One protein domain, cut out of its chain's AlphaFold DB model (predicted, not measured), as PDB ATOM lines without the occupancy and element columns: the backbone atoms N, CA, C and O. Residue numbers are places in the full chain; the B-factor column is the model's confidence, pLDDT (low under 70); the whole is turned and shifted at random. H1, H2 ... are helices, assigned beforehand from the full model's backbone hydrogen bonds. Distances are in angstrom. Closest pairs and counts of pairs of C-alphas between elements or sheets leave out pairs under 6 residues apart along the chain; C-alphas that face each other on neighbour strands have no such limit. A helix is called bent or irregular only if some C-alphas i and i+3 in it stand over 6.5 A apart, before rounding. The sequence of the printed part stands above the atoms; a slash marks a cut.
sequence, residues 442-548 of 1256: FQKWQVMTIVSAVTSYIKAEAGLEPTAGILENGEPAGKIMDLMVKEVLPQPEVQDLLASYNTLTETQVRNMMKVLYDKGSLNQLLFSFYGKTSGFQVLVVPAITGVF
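Overview. This is residues 442 to 548 of the 1256 residues of an uncharacterized protein of Anaerosacchriphilus polymeriproducens (UniProt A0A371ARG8). The longest helix, H1, lies over a loose, bent row of three shorter helices, H2, H5 and H7, in which each runs opposite to the next; it crosses over H2 and passes near H5, while H7 lies beyond its reach. The hairpin of H3 and H4 closes one side, with H4 reaching from H1 to the level of that row, and the tiny H6 sits at a far corner beyond H5. The printed part has 107 residues with seven named helices, H1 to H7 in chain order, and no named strand; its class is all helix. It is compact, with a radius of gyration of the C-alphas of 12.7 A, and rounded, spanning 35 by 29 by 24 A.

Along the chain. H1, residues 442 to 462, measures 29.8 A from its first C-alpha at (4.555, 4.172, 80.265) to its last at (22.954, -19.033, 76.929). H2, residues 478 to 488, measures 14.5 A; it is neither bent nor irregular, but only just: C-alphas 485 and 488 are 6.0 A apart. H3 holds residues 492 to 498 and measures 9.8 A. H4, residues 506 to 518, measures 18.3 A and starts at C-alpha 506, (8.707, -19.224, 81.313). H5, residues 521 to 530, measures 14.1 A. H6, residues 536 to 539, measures 5.7 A, and H7, residues 541 to 548, measures 11.2 A and ends at C-alpha 548, (9.650, -22.338, 67.591).

Arrangement. H1 touches H2 with residues 443 to 447 alone, about perpendicular at 89 degrees; the closest C-alphas, of Val 447 and Met 484, are 6.6 A apart. With residues 446 to 450 alone it touches H3, at 88 degrees, closest at the C-alphas of Gln 446 and Leu 498, 6.7 A. With residues 453 to 457 alone it touches H4, at 78 degrees, closest at Ala 453 and Val 509, whose C-alphas are 7.0 A apart. H1 and H5 are near each other. H3 and H4 form a helical hairpin at a steep tilt of 41 degrees, the closest C-alphas being those of Glu 493 and Met 512, 5.5 A. H2 and H5 touch at a shallow tilt of 30 degrees, opposite ways, with the C-alphas of Glu 487 and Ser 521 closest at 7.5 A. H4 and H5 touch only at the corner, and only just, with 3 pairs of C-alphas within 8 A; the closest are Leu 516 and Leu 522, 4.8 A. H4 and H7 only just touch, also with 3 pairs, the closest C-alphas being those of Lys 514 and Phe 548, 5.8 A. H6 is close to H5 but not clearly touching, and meets H7 only through their link. Every O i to N i+4 pair is within hydrogen-bond range in H1, H2, H3, H4 and H5, and 3 of 4 are in H7; H6 is too short for such a pair.

Size, cuts and confidence. The C-alphas farthest apart, of Phe 442 and Val 538, are 35.5 A apart. The printed part has no cut. The link from H1 to H2, residues 463 to 477, is long. Mean pLDDT of the printed part is 74.8, and residues 460 to 464, 502 to 506 and 531 to 548 are under 70.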
ATOM      1  N   PHE A 442       5.282   5.440  80.348       83.81
ATOM      2  CA  PHE A 442       4.555   4.172  80.265       83.81
ATOM      3  C   PHE A 442       5.000   3.318  79.065       83.81
ATOM      4  O   PHE A 442       5.344   2.152  79.252       83.81
ATOM      5  N   GLN A 443       5.100   3.887  77.857       85.88
ATOM      6  CA  GLN A 443       5.615   3.172  76.677       85.88
ATOM      7  C   GLN A 443       7.059   2.695  76.882       85.88
ATOM      8  O   GLN A 443       7.394   1.558  76.544       85.88
ATOM      9  N   LYS A 444       7.910   3.533  77.488       87.31
ATOM     10  CA  LYS A 444       9.268   3.149  77.899       87.31
ATOM     11  C   LYS A 444       9.250   1.994  78.894       87.31
ATOM     12  O   LYS A 444       9.958   1.018  78.682       87.31
ATOM     13  N   TRP A 445       8.429   2.065  79.944       87.00
ATOM     14  CA  TRP A 445       8.293   0.990  80.932       87.00
ATOM     15  C   TRP A 445       7.839  -0.334  80.293       87.00
ATOM     16  O   TRP A 445       8.407  -1.386  80.603       87.00
ATOM     17  N   GLN A 446       6.888  -0.292  79.353       86.88
ATOM     18  CA  GLN A 446       6.442  -1.475  78.611       86.88
ATOM     19  C   GLN A 446       7.596  -2.085  77.798       86.88
ATOM     20  O   GLN A 446       7.902  -3.270  77.941       86.88
ATOM     21  N   VAL A 447       8.300  -1.275  77.000       89.12
ATOM     22  CA  VAL A 447       9.457  -1.731  76.209       89.12
ATOM     23  C   VAL A 447      10.575  -2.279  77.104       89.12
ATOM     24  O   VAL A 447      11.079  -3.374  76.856       89.12
ATOM     25  N   MET A 448      10.913  -1.576  78.187       86.88
ATOM     26  CA  MET A 448      11.922  -1.997  79.163       86.88
ATOM     27  C   MET A 448      11.585  -3.331  79.825       86.88
ATOM     28  O   MET A 448      12.486  -4.135  80.067       86.88
ATOM     29  N   THR A 449      10.306  -3.594  80.095       85.00
ATOM     30  CA  THR A 449       9.838  -4.870  80.650       85.00
ATOM     31  C   THR A 449      10.081  -6.017  79.670       85.00
ATOM     32  O   THR A 449      10.630  -7.049  80.055       85.00
ATOM     33  N   ILE A 450       9.775  -5.813  78.387       85.81
ATOM     34  CA  ILE A 450       9.963  -6.818  77.329       85.81
ATOM     35  C   ILE A 450      11.449  -7.080  77.067       85.81
ATOM     36  O   ILE A 450      11.865  -8.237  77.031       85.81
ATOM     37  N   VAL A 451      12.276  -6.035  76.946       86.00
ATOM     38  CA  VAL A 451      13.733  -6.199  76.775       86.00
ATOM     39  C   VAL A 451      14.356  -6.852  78.003       86.00
ATOM     40  O   VAL A 451      15.200  -7.734  77.852       86.00
ATOM     41  N   SER A 452      13.900  -6.515  79.213       81.88
ATOM     42  CA  SER A 452      14.337  -7.196  80.439       81.88
ATOM     43  C   SER A 452      13.965  -8.680  80.429       81.88
ATOM     44  O   SER A 452      14.795  -9.501  80.810       81.88
ATOM     45  N   ALA A 453      12.762  -9.043  79.974       80.00
ATOM     46  CA  ALA A 453      12.323 -10.434  79.881       80.00
ATOM     47  C   ALA A 453      13.134 -11.226  78.839       80.00
ATOM     48  O   ALA A 453      13.678 -12.278  79.171       80.00
ATOM     49  N   VAL A 454      13.287 -10.695  77.617       79.25
ATOM     50  CA  VAL A 454      14.084 -11.329  76.551       79.25
ATOM     51  C   VAL A 454      15.545 -11.463  76.977       79.25
ATOM     52  O   VAL A 454      16.075 -12.569  76.980       79.25
ATOM     53  N   THR A 455      16.204 -10.381  77.400       79.00
ATOM     54  CA  THR A 455      17.633 -10.439  77.762       79.00
ATOM     55  C   THR A 455      17.896 -11.315  78.988       79.00
ATOM     56  O   THR A 455      18.894 -12.030  79.007       79.00
ATOM     57  N   SER A 456      16.991 -11.348  79.976       76.56
ATOM     58  CA  SER A 456      17.111 -12.258  81.128       76.56
ATOM     59  C   SER A 456      16.924 -13.724  80.737       76.56
ATOM     60  O   SER A 456      17.625 -14.577  81.275       76.56
ATOM     61  N   TYR A 457      16.025 -14.020  79.794       75.25
ATOM     62  CA  TYR A 457      15.853 -15.365  79.244       75.25
ATOM     63  C   TYR A 457      17.109 -15.807  78.477       75.25
ATOM     64  O   TYR A 457      17.708 -16.820  78.823       75.25
ATOM     65  N   ILE A 458      17.595 -15.003  77.522       73.44
ATOM     66  CA  ILE A 458      18.826 -15.293  76.760       73.44
ATOM     67  C   ILE A 458      20.037 -15.473  77.691       73.44
ATOM     68  O   ILE A 458      20.876 -16.344  77.468       73.44
ATOM     69  N   LYS A 459      20.112 -14.696  78.773       71.94
ATOM     70  CA  LYS A 459      21.151 -14.826  79.797       71.94
ATOM     71  C   LYS A 459      21.043 -16.112  80.617       71.94
ATOM     72  O   LYS A 459      22.076 -16.690  80.948       71.94
ATOM     73  N   ALA A 460      19.834 -16.544  80.970       64.12
ATOM     74  CA  ALA A 460      19.617 -17.782  81.717       64.12
ATOM     75  C   ALA A 460      19.925 -19.021  80.860       64.12
ATOM     76  O   ALA A 460      20.603 -19.931  81.327       64.12
ATOM     77  N   GLU A 461      19.487 -19.003  79.601       62.00
ATOM     78  CA  GLU A 461      19.636 -20.103  78.646       62.00
ATOM     79  C   GLU A 461      21.072 -20.195  78.076       62.00
ATOM     80  O   GLU A 461      21.656 -21.276  78.027       62.00
ATOM     81  N   ALA A 462      21.676 -19.070  77.661       59.91
ATOM     82  CA  ALA A 462      22.954 -19.033  76.929       59.91
ATOM     83  C   ALA A 462      24.126 -18.348  77.671       59.91
ATOM     84  O   ALA A 462      25.223 -18.261  77.124       59.91
ATOM     85  N   GLY A 463      23.924 -17.807  78.880       61.25
ATOM     86  CA  GLY A 463      24.950 -17.042  79.620       61.25
ATOM     87  C   GLY A 463      25.280 -15.655  79.038       61.25
ATOM     88  O   GLY A 463      26.188 -14.966  79.524       61.25
ATOM     89  N   LEU A 464      24.561 -15.236  77.995       66.19
ATOM     90  CA  LEU A 464      24.876 -14.057  77.194       66.19
ATOM     91  C   LEU A 464      24.243 -12.769  77.725       66.19
ATOM     92  O   LEU A 464      23.053 -12.704  78.026       66.19
ATOM     93  N   GLU A 465      25.053 -11.714  77.761       73.00
ATOM     94  CA  GLU A 465      24.615 -10.334  77.995       73.00
ATOM     95  C   GLU A 465      24.441  -9.632  76.634       73.00
ATOM     96  O   GLU A 465      25.147  -9.986  75.685       73.00
ATOM     97  N   PRO A 466      23.542  -8.643  76.505       76.19
ATOM     98  CA  PRO A 466      23.450  -7.830  75.295       76.19
ATOM     99  C   PRO A 466      24.756  -7.049  75.056       76.19
ATOM    100  O   PRO A 466      25.268  -6.367  75.940       76.19
ATOM    101  N   THR A 467      25.281  -7.148  73.835       72.94
ATOM    102  CA  THR A 467      26.538  -6.526  73.363       72.94
ATOM    103  C   THR A 467      26.335  -5.238  72.556       72.94
ATOM    104  O   THR A 467      27.299  -4.530  72.264       72.94
ATOM    105  N   ALA A 468      25.096  -4.933  72.166       78.38
ATOM    106  CA  ALA A 468      24.733  -3.728  71.425       78.38
ATOM    107  C   ALA A 468      23.244  -3.373  71.626       78.38
ATOM    108  O   ALA A 468      22.546  -4.001  72.420       78.38
ATOM    109  N   GLY A 469      22.761  -2.335  70.935       81.19
ATOM    110  CA  GLY A 469      21.339  -1.968  70.878       81.19
ATOM    111  C   GLY A 469      20.719  -1.386  72.160       81.19
ATOM    112  O   GLY A 469      19.585  -0.917  72.114       81.19
ATOM    113  N   ILE A 470      21.441  -1.371  73.281       84.81
ATOM    114  CA  ILE A 470      20.992  -0.831  74.572       84.81
ATOM    115  C   ILE A 470      21.895   0.342  74.978       84.81
ATOM    116  O   ILE A 470      23.112   0.292  74.798       84.81
ATOM    117  N   LEU A 471      21.283   1.409  75.489       83.69
ATOM    118  CA  LEU A 471      21.930   2.636  75.953       83.69
ATOM    119  C   LEU A 471      22.367   2.519  77.426       83.69
ATOM    120  O   LEU A 471      21.904   1.648  78.160       83.69
ATOM    121  N   GLU A 472      23.220   3.430  77.906       78.50
ATOM    122  CA  GLU A 472      23.744   3.405  79.290       78.50
ATOM    123  C   GLU A 472      22.658   3.517  80.380       78.50
ATOM    124  O   GLU A 472      22.849   3.047  81.501       78.50
ATOM    125  N   ASN A 473      21.499   4.104  80.061       73.69
ATOM    126  CA  ASN A 473      20.336   4.168  80.954       73.69
ATOM    127  C   ASN A 473      19.485   2.875  80.954       73.69
ATOM    128  O   ASN A 473      18.517   2.783  81.709       73.69
ATOM    129  N   GLY A 474      19.838   1.892  80.121       74.56
ATOM    130  CA  GLY A 474      19.120   0.636  79.911       74.56
ATOM    131  C   GLY A 474      18.055   0.674  78.809       74.56
ATOM    132  O   GLY A 474      17.574  -0.393  78.433       74.56
ATOM    133  N   GLU A 475      17.693   1.846  78.273       83.19
ATOM    134  CA  GLU A 475      16.696   1.964  77.197       83.19
ATOM    135  C   GLU A 475      17.252   1.430  75.858       83.19
ATOM    136  O   GLU A 475      18.448   1.574  75.584       83.19
ATOM    137  N   PRO A 476      16.422   0.835  74.980       87.75
ATOM    138  CA  PRO A 476      16.853   0.485  73.629       87.75
ATOM    139  C   PRO A 476      17.179   1.718  72.785       87.75
ATOM    140  O   PRO A 476      16.533   2.761  72.897       87.75
ATOM    141  N   ALA A 477      18.152   1.586  71.884       87.88
ATOM    142  CA  ALA A 477      18.508   2.646  70.945       87.88
ATOM    143  C   ALA A 477      17.357   2.975  69.966       87.88
ATOM    144  O   ALA A 477      16.440   2.179  69.753       87.88
ATOM    145  N   GLY A 478      17.397   4.165  69.358       86.25
ATOM    146  CA  GLY A 478      16.220   4.842  68.800       86.25
ATOM    147  C   GLY A 478      15.361   4.020  67.836       86.25
ATOM    148  O   GLY A 478      14.153   3.907  68.038       86.25
ATOM    149  N   LYS A 479      15.966   3.404  66.816       83.75
ATOM    150  CA  LYS A 479      15.245   2.591  65.821       83.75
ATOM    151  C   LYS A 479      14.720   1.265  66.400       83.75
ATOM    152  O   LYS A 479      13.723   0.745  65.907       83.75
ATOM    153  N   ILE A 480      15.340   0.745  67.467       87.25
ATOM    154  CA  ILE A 480      14.838  -0.426  68.209       87.25
ATOM    155  C   ILE A 480      13.602  -0.026  69.018       87.25
ATOM    156  O   ILE A 480      12.610  -0.748  69.001       87.25
ATOM    157  N   MET A 481      13.619   1.142  69.669       88.06
ATOM    158  CA  MET A 481      12.445   1.693  70.355       88.06
ATOM    159  C   MET A 481      11.276   1.914  69.374       88.06
ATOM    160  O   MET A 481      10.154   1.503  69.666       88.06
ATOM    161  N   ASP A 482      11.540   2.458  68.176       85.44
ATOM    162  CA  ASP A 482      10.543   2.571  67.097       85.44
ATOM    163  C   ASP A 482       9.985   1.201  66.664       85.44
ATOM    164  O   ASP A 482       8.763   1.048  66.587       85.44
ATOM    165  N   LEU A 483      10.841   0.193  66.423       84.81
ATOM    166  CA  LEU A 483      10.401  -1.178  66.118       84.81
ATOM    167  C   LEU A 483       9.516  -1.725  67.244       84.81
ATOM    168  O   LEU A 483       8.449  -2.281  66.981       84.81
ATOM    169  N   MET A 484       9.944  -1.580  68.497       87.75
ATOM    170  CA  MET A 484       9.241  -2.172  69.627       87.75
ATOM    171  C   MET A 484       7.886  -1.511  69.876       87.75
ATOM    172  O   MET A 484       6.901  -2.221  70.054       87.75
ATOM    173  N   VAL A 485       7.785  -0.184  69.806       86.75
ATOM    174  CA  VAL A 485       6.495   0.509  69.964       86.75
ATOM    175  C   VAL A 485       5.552   0.250  68.782       86.75
ATOM    176  O   VAL A 485       4.345   0.147  68.990       86.75
ATOM    177  N   LYS A 486       6.075   0.097  67.556       82.62
ATOM    178  CA  LYS A 486       5.267  -0.106  66.342       82.62
ATOM    179  C   LYS A 486       4.824  -1.554  66.113       82.62
ATOM    180  O   LYS A 486       3.680  -1.771  65.733       82.62
ATOM    181  N   GLU A 487       5.711  -2.529  66.316       81.44
ATOM    182  CA  GLU A 487       5.483  -3.937  65.944       81.44
ATOM    183  C   GLU A 487       5.385  -4.885  67.150       81.44
ATOM    184  O   GLU A 487       4.712  -5.909  67.058       81.44
ATOM    185  N   VAL A 488       6.021  -4.575  68.288       86.81
ATOM    186  CA  VAL A 488       6.085  -5.490  69.448       86.81
ATOM    187  C   VAL A 488       4.979  -5.197  70.464       86.81
ATOM    188  O   VAL A 488       4.229  -6.101  70.818       86.81
ATOM    189  N   LEU A 489       4.824  -3.944  70.908       86.25
ATOM    190  CA  LEU A 489       3.794  -3.568  71.887       86.25
ATOM    191  C   LEU A 489       2.355  -3.934  71.469       86.25
ATOM    192  O   LEU A 489       1.604  -4.345  72.353       86.25
ATOM    193  N   PRO A 490       1.934  -3.845  70.189       84.50
ATOM    194  CA  PRO A 490       0.556  -4.167  69.808       84.50
ATOM    195  C   PRO A 490       0.179  -5.660  69.833       84.50
ATOM    196  O   PRO A 490      -0.945  -5.984  69.458       84.50
ATOM    197  N   GLN A 491       1.080  -6.579  70.210       84.62
ATOM    198  CA  GLN A 491       0.752  -8.013  70.235       84.62
ATOM    199  C   GLN A 491      -0.024  -8.402  71.509       84.62
ATOM    200  O   GLN A 491       0.404  -8.028  72.605       84.62
ATOM    201  N   PRO A 492      -1.128  -9.174  71.413       82.12
ATOM    202  CA  PRO A 492      -1.903  -9.606  72.579       82.12
ATOM    203  C   PRO A 492      -1.055 -10.319  73.638       82.12
ATOM    204  O   PRO A 492      -1.149 -10.004  74.819       82.12
ATOM    205  N   GLU A 493      -0.154 -11.200  73.213       83.88
ATOM    206  CA  GLU A 493       0.715 -12.001  74.078       83.88
ATOM    207  C   GLU A 493       1.762 -11.135  74.797       83.88
ATOM    208  O   GLU A 493       2.167 -11.440  75.918       83.88
ATOM    209  N   VAL A 494       2.162 -10.014  74.183       84.88
ATOM    210  CA  VAL A 494       3.001  -8.987  74.818       84.88
ATOM    211  C   VAL A 494       2.201  -8.224  75.876       84.88
ATOM    212  O   VAL A 494       2.709  -7.996  76.970       84.88
ATOM    213  N   GLN A 495       0.940  -7.874  75.608       84.56
ATOM    214  CA  GLN A 495       0.071  -7.203  76.584       84.56
ATOM    215  C   GLN A 495      -0.336  -8.121  77.750       84.56
ATOM    216  O   GLN A 495      -0.416  -7.672  78.896       84.56
ATOM    217  N   ASP A 496      -0.513  -9.417  77.494       77.94
ATOM    218  CA  ASP A 496      -0.713 -10.432  78.529       77.94
ATOM    219  C   ASP A 496       0.525 -10.600  79.415       77.94
ATOM    220  O   ASP A 496       0.387 -10.684  80.636       77.94
ATOM    221  N   LEU A 497       1.722 -10.589  78.820       80.56
ATOM    222  CA  LEU A 497       2.994 -10.630  79.540       80.56
ATOM    223  C   LEU A 497       3.218  -9.364  80.385       80.56
ATOM    224  O   LEU A 497       3.620  -9.462  81.544       80.56
ATOM    225  N   LEU A 498       2.908  -8.181  79.846       82.50
ATOM    226  CA  LEU A 498       3.000  -6.902  80.563       82.50
ATOM    227  C   LEU A 498       2.074  -6.849  81.785       82.50
ATOM    228  O   LEU A 498       2.482  -6.369  82.838       82.50
ATOM    229  N   ALA A 499       0.871  -7.418  81.695       76.94
ATOM    230  CA  ALA A 499      -0.048  -7.551  82.830       76.94
ATOM    231  C   ALA A 499       0.338  -8.663  83.837       76.94
ATOM    232  O   ALA A 499      -0.403  -8.925  84.787       76.94
ATOM    233  N   SER A 500       1.478  -9.329  83.636       74.06
ATOM    234  CA  SER A 500       2.086 -10.309  84.550       74.06
ATOM    235  C   SER A 500       3.547  -9.969  84.878       74.06
ATOM    236  O   SER A 500       4.302 -10.843  85.295       74.06
ATOM    237  N   TYR A 501       3.967  -8.706  84.705       75.19
ATOM    238  CA  TYR A 501       5.367  -8.264  84.835       75.19
ATOM    239  C   TYR A 501       6.044  -8.616  86.175       75.19
ATOM    240  O   TYR A 501       7.274  -8.660  86.245       75.19
ATOM    241  N   ASN A 502       5.251  -8.834  87.231       67.44
ATOM    242  CA  ASN A 502       5.675  -9.180  88.587       67.44
ATOM    243  C   ASN A 502       5.799 -10.704  88.827       67.44
ATOM    244  O   ASN A 502       6.487 -11.114  89.760       67.44
ATOM    245  N   THR A 503       5.175 -11.543  87.991       66.50
ATOM    246  CA  THR A 503       5.098 -13.012  88.138       66.50
ATOM    247  C   THR A 503       5.321 -13.754  86.810       66.50
ATOM    248  O   THR A 503       4.685 -14.768  86.528       66.50
ATOM    249  N   LEU A 504       6.252 -13.259  85.988       68.62
ATOM    250  CA  LEU A 504       6.542 -13.797  84.656       68.62
ATOM    251  C   LEU A 504       6.885 -15.294  84.669       68.62
ATOM    252  O   LEU A 504       7.916 -15.711  85.204       68.62
ATOM    253  N   THR A 505       6.047 -16.092  84.002       68.81
ATOM    254  CA  THR A 505       6.311 -17.515  83.764       68.81
ATOM    255  C   THR A 505       7.131 -17.732  82.494       68.81
ATOM    256  O   THR A 505       6.995 -17.011  81.502       68.81
ATOM    257  N   GLU A 506       7.941 -18.792  82.487       66.88
ATOM    258  CA  GLU A 506       8.707 -19.224  81.313       66.88
ATOM    259  C   GLU A 506       7.805 -19.433  80.082       66.88
ATOM    260  O   GLU A 506       8.145 -19.006  78.981       66.88
ATOM    261  N   THR A 507       6.612 -20.010  80.272       72.00
ATOM    262  CA  THR A 507       5.617 -20.227  79.210       72.00
ATOM    263  C   THR A 507       5.136 -18.919  78.582       72.00
ATOM    264  O   THR A 507       5.045 -18.840  77.361       72.00
ATOM    265  N   GLN A 508       4.876 -17.868  79.370       73.69
ATOM    266  CA  GLN A 508       4.498 -16.556  78.823       73.69
ATOM    267  C   GLN A 508       5.632 -15.950  77.987       73.69
ATOM    268  O   GLN A 508       5.383 -15.443  76.893       73.69
ATOM    269  N   VAL A 509       6.881 -16.047  78.458       76.56
ATOM    270  CA  VAL A 509       8.048 -15.530  77.724       76.56
ATOM    271  C   VAL A 509       8.287 -16.330  76.435       76.56
ATOM    272  O   VAL A 509       8.480 -15.724  75.382       76.56
ATOM    273  N   ARG A 510       8.197 -17.671  76.469       74.81
ATOM    274  CA  ARG A 510       8.283 -18.533  75.271       74.81
ATOM    275  C   ARG A 510       7.160 -18.237  74.268       74.81
ATOM    276  O   ARG A 510       7.453 -18.095  73.084       74.81
ATOM    277  N   ASN A 511       5.914 -18.062  74.716       78.75
ATOM    278  CA  ASN A 511       4.785 -17.718  73.841       78.75
ATOM    279  C   ASN A 511       4.976 -16.349  73.170       78.75
ATOM    280  O   ASN A 511       4.816 -16.235  71.956       78.75
ATOM    281  N   MET A 512       5.394 -15.330  73.932       83.62
ATOM    282  CA  MET A 512       5.754 -14.020  73.382       83.62
ATOM    283  C   MET A 512       6.860 -14.152  72.325       83.62
ATOM    284  O   MET A 512       6.710 -13.647  71.215       83.62
ATOM    285  N   MET A 513       7.963 -14.841  72.640       80.38
ATOM    286  CA  MET A 513       9.069 -15.013  71.693       80.38
ATOM    287  C   MET A 513       8.636 -15.760  70.430       80.38
ATOM    288  O   MET A 513       9.054 -15.354  69.348       80.38
ATOM    289  N   LYS A 514       7.743 -16.757  70.524       79.00
ATOM    290  CA  LYS A 514       7.175 -17.409  69.338       79.00
ATOM    291  C   LYS A 514       6.407 -16.429  68.448       79.00
ATOM    292  O   LYS A 514       6.654 -16.398  67.247       79.00
ATOM    293  N   VAL A 515       5.535 -15.589  69.006       82.75
ATOM    294  CA  VAL A 515       4.771 -14.605  68.211       82.75
ATOM    295  C   VAL A 515       5.687 -13.561  67.564       82.75
ATOM    296  O   VAL A 515       5.454 -13.149  66.427       82.75
ATOM    297  N   LEU A 516       6.769 -13.168  68.241       81.56
ATOM    298  CA  LEU A 516       7.786 -12.290  67.656       81.56
ATOM    299  C   LEU A 516       8.643 -13.005  66.598       81.56
ATOM    300  O   LEU A 516       9.078 -12.359  65.645       81.56
ATOM    301  N   TYR A 517       8.868 -14.316  66.723       78.25
ATOM    302  CA  TYR A 517       9.545 -15.132  65.712       78.25
ATOM    303  C   TYR A 517       8.689 -15.304  64.453       78.25
ATOM    304  O   TYR A 517       9.155 -15.010  63.355       78.25
ATOM    305  N   ASP A 518       7.415 -15.671  64.613       74.81
ATOM    306  CA  ASP A 518       6.464 -15.870  63.513       74.81
ATOM    307  C   ASP A 518       6.204 -14.558  62.721       74.81
ATOM    308  O   ASP A 518       5.704 -14.590  61.594       74.81
ATOM    309  N   LYS A 519       6.592 -13.397  63.280       74.56
ATOM    310  CA  LYS A 519       6.603 -12.069  62.629       74.56
ATOM    311  C   LYS A 519       7.985 -11.577  62.168       74.56
ATOM    312  O   LYS A 519       8.082 -10.479  61.624       74.56
ATOM    313  N   GLY A 520       9.058 -12.333  62.397       72.06
ATOM    314  CA  GLY A 520      10.449 -11.951  62.107       72.06
ATOM    315  C   GLY A 520      11.062 -10.918  63.069       72.06
ATOM    316  O   GLY A 520      12.285 -10.777  63.124       72.06
ATOM    317  N   SER A 521      10.251 -10.232  63.881       79.31
ATOM    318  CA  SER A 521      10.696  -9.219  64.845       79.31
ATOM    319  C   SER A 521      11.661  -9.766  65.904       79.31
ATOM    320  O   SER A 521      12.541  -9.030  66.345       79.31
ATOM    321  N   LEU A 522      11.549 -11.045  66.296       80.31
ATOM    322  CA  LEU A 522      12.492 -11.667  67.236       80.31
ATOM    323  C   LEU A 522      13.912 -11.666  66.666       80.31
ATOM    324  O   LEU A 522      14.832 -11.238  67.354       80.31
ATOM    325  N   ASN A 523      14.085 -12.083  65.410       75.75
ATOM    326  CA  ASN A 523      15.398 -12.145  64.760       75.75
ATOM    327  C   ASN A 523      16.033 -10.748  64.724       75.75
ATOM    328  O   ASN A 523      17.199 -10.585  65.076       75.75
ATOM    329  N   GLN A 524      15.234  -9.723  64.419       79.38
ATOM    330  CA  GLN A 524      15.688  -8.334  64.420       79.38
ATOM    331  C   GLN A 524      16.133  -7.862  65.814       79.38
ATOM    332  O   GLN A 524      17.190  -7.243  65.939       79.38
ATOM    333  N   LEU A 525      15.397  -8.196  66.881       82.31
ATOM    334  CA  LEU A 525      15.812  -7.902  68.260       82.31
ATOM    335  C   LEU A 525      17.084  -8.669  68.663       82.31
ATOM    336  O   LEU A 525      17.985  -8.083  69.262       82.31
ATOM    337  N   LEU A 526      17.200  -9.950  68.298       79.38
ATOM    338  CA  LEU A 526      18.375 -10.774  68.598       79.38
ATOM    339  C   LEU A 526      19.636 -10.243  67.896       79.38
ATOM    340  O   LEU A 526      20.642 -10.014  68.566       79.38
ATOM    341  N   PHE A 527      19.581  -9.942  66.594       77.88
ATOM    342  CA  PHE A 527      20.693  -9.292  65.885       77.88
ATOM    343  C   PHE A 527      21.026  -7.909  66.465       77.88
ATOM    344  O   PHE A 527      22.189  -7.511  66.499       77.88
ATOM    345  N   SER A 528      20.036  -7.177  66.977       80.56
ATOM    346  CA  SER A 528      20.257  -5.840  67.538       80.56
ATOM    347  C   SER A 528      20.970  -5.848  68.877       80.56
ATOM    348  O   SER A 528      21.865  -5.032  69.091       80.56
ATOM    349  N   PHE A 529      20.586  -6.766  69.764       80.50
ATOM    350  CA  PHE A 529      21.161  -6.877  71.100       80.50
ATOM    351  C   PHE A 529      22.443  -7.721  71.128       80.50
ATOM    352  O   PHE A 529      23.330  -7.456  71.938       80.50
ATOM    353  N   TYR A 530      22.590  -8.704  70.235       75.38
ATOM    354  CA  TYR A 530      23.663  -9.704  70.296       75.38
ATOM    355  C   TYR A 530      24.484  -9.845  69.001       75.38
ATOM    356  O   TYR A 530      25.502 -10.529  69.018       75.38
ATOM    357  N   GLY A 531      24.143  -9.162  67.902       65.44
ATOM    358  CA  GLY A 531      24.828  -9.263  66.595       65.44
ATOM    359  C   GLY A 531      26.259  -8.700  66.513       65.44
ATOM    360  O   GLY A 531      26.771  -8.499  65.415       65.44
ATOM    361  N   LYS A 532      26.907  -8.418  67.652       63.59
ATOM    362  CA  LYS A 532      28.367  -8.214  67.760       63.59
ATOM    363  C   LYS A 532      29.084  -9.385  68.455       63.59
ATOM    364  O   LYS A 532      30.294  -9.335  68.652       63.59
ATOM    365  N   THR A 533      28.346 -10.426  68.837       57.81
ATOM    366  CA  THR A 533      28.838 -11.604  69.562       57.81
ATOM    367  C   THR A 533      29.232 -12.691  68.560       57.81
ATOM    368  O   THR A 533      28.366 -13.342  67.978       57.81
ATOM    369  N   SER A 534      30.530 -12.910  68.345       49.66
ATOM    370  CA  SER A 534      31.012 -13.921  67.388       49.66
ATOM    371  C   SER A 534      30.497 -15.323  67.740       49.66
ATOM    372  O   SER A 534      30.702 -15.761  68.869       49.66
ATOM    373  N   GLY A 535      29.866 -16.027  66.794       47.34
ATOM    374  CA  GLY A 535      29.301 -17.376  66.993       47.34
ATOM    375  C   GLY A 535      27.856 -17.415  67.523       47.34
ATOM    376  O   GLY A 535      27.193 -18.449  67.433       47.34
ATOM    377  N   PHE A 536      27.307 -16.287  67.995       54.78
ATOM    378  CA  PHE A 536      25.907 -16.199  68.440       54.78
ATOM    379  C   PHE A 536      24.909 -16.576  67.334       54.78
ATOM    380  O   PHE A 536      23.919 -17.266  67.588       54.78
ATOM    381  N   GLN A 537      25.188 -16.154  66.100       53.94
ATOM    382  CA  GLN A 537      24.295 -16.346  64.954       53.94
ATOM    383  C   GLN A 537      24.148 -17.809  64.508       53.94
ATOM    384  O   GLN A 537      23.219 -18.112  63.770       53.94
ATOM    385  N   VAL A 538      25.036 -18.697  64.964       42.72
ATOM    386  CA  VAL A 538      25.182 -20.079  64.470       42.72
ATOM    387  C   VAL A 538      24.794 -21.091  65.547       42.72
ATOM    388  O   VAL A 538      24.106 -22.069  65.278       42.72
ATOM    389  N   LEU A 539      25.171 -20.830  66.801       48.16
ATOM    390  CA  LEU A 539      24.874 -21.730  67.919       48.16
ATOM    391  C   LEU A 539      23.638 -21.320  68.726       48.16
ATOM    392  O   LEU A 539      22.985 -22.172  69.323       48.16
ATOM    393  N   VAL A 540      23.319 -20.023  68.784       53.00
ATOM    394  CA  VAL A 540      22.317 -19.494  69.724       53.00
ATOM    395  C   VAL A 540      21.048 -19.051  68.999       53.00
ATOM    396  O   VAL A 540      19.964 -19.480  69.390       53.00
ATOM    397  N   VAL A 541      21.142 -18.285  67.904       57.25
ATOM    398  CA  VAL A 541      19.954 -17.932  67.096       57.25
ATOM    399  C   VAL A 541      19.257 -19.177  66.520       57.25
ATOM    400  O   VAL A 541      18.039 -19.269  66.690       57.25
ATOM    401  N   PRO A 542      19.947 -20.174  65.924       50.62
ATOM    402  CA  PRO A 542      19.284 -21.362  65.383       50.62
ATOM    403  C   PRO A 542      18.711 -22.275  66.473       50.62
ATOM    404  O   PRO A 542      17.658 -22.871  66.269       50.62
ATOM    405  N   ALA A 543      19.319 -22.323  67.665       51.06
ATOM    406  CA  ALA A 543      18.760 -23.041  68.812       51.06
ATOM    407  C   ALA A 543      17.472 -22.374  69.337       51.06
ATOM    408  O   ALA A 543      16.441 -23.033  69.470       51.06
ATOM    409  N   ILE A 544      17.493 -21.055  69.578       56.78
ATOM    410  CA  ILE A 544      16.321 -20.302  70.063       56.78
ATOM    411  C   ILE A 544      15.184 -20.333  69.041       56.78
ATOM    412  O   ILE A 544      14.029 -20.517  69.413       56.78
ATOM    413  N   THR A 545      15.489 -20.136  67.759       55.06
ATOM    414  CA  THR A 545      14.464 -20.127  66.706       55.06
ATOM    415  C   THR A 545      13.984 -21.537  66.370       55.06
ATOM    416  O   THR A 545      12.785 -21.731  66.185       55.06
ATOM    417  N   GLY A 546      14.865 -22.542  66.396       49.06
ATOM    418  CA  GLY A 546      14.528 -23.951  66.181       49.06
ATOM    419  C   GLY A 546      13.453 -24.470  67.139       49.06
ATOM    420  O   GLY A 546      12.528 -25.151  66.695       49.06
ATOM    421  N   VAL A 547      13.493 -24.043  68.410       52.66
ATOM    422  CA  VAL A 547      12.451 -24.297  69.430       52.66
ATOM    423  C   VAL A 547      11.047 -23.842  68.990       52.66
ATOM    424  O   VAL A 547      10.054 -24.397  69.456       52.66
ATOM    425  N   PHE A 548      10.932 -22.866  68.082       55.06
ATOM    426  CA  PHE A 548       9.650 -22.338  67.591       55.06
ATOM    427  C   PHE A 548       9.249 -22.830  66.192       55.06
ATOM    428  O   PHE A 548       8.123 -22.549  65.762       55.06
TER     429      PHE A 548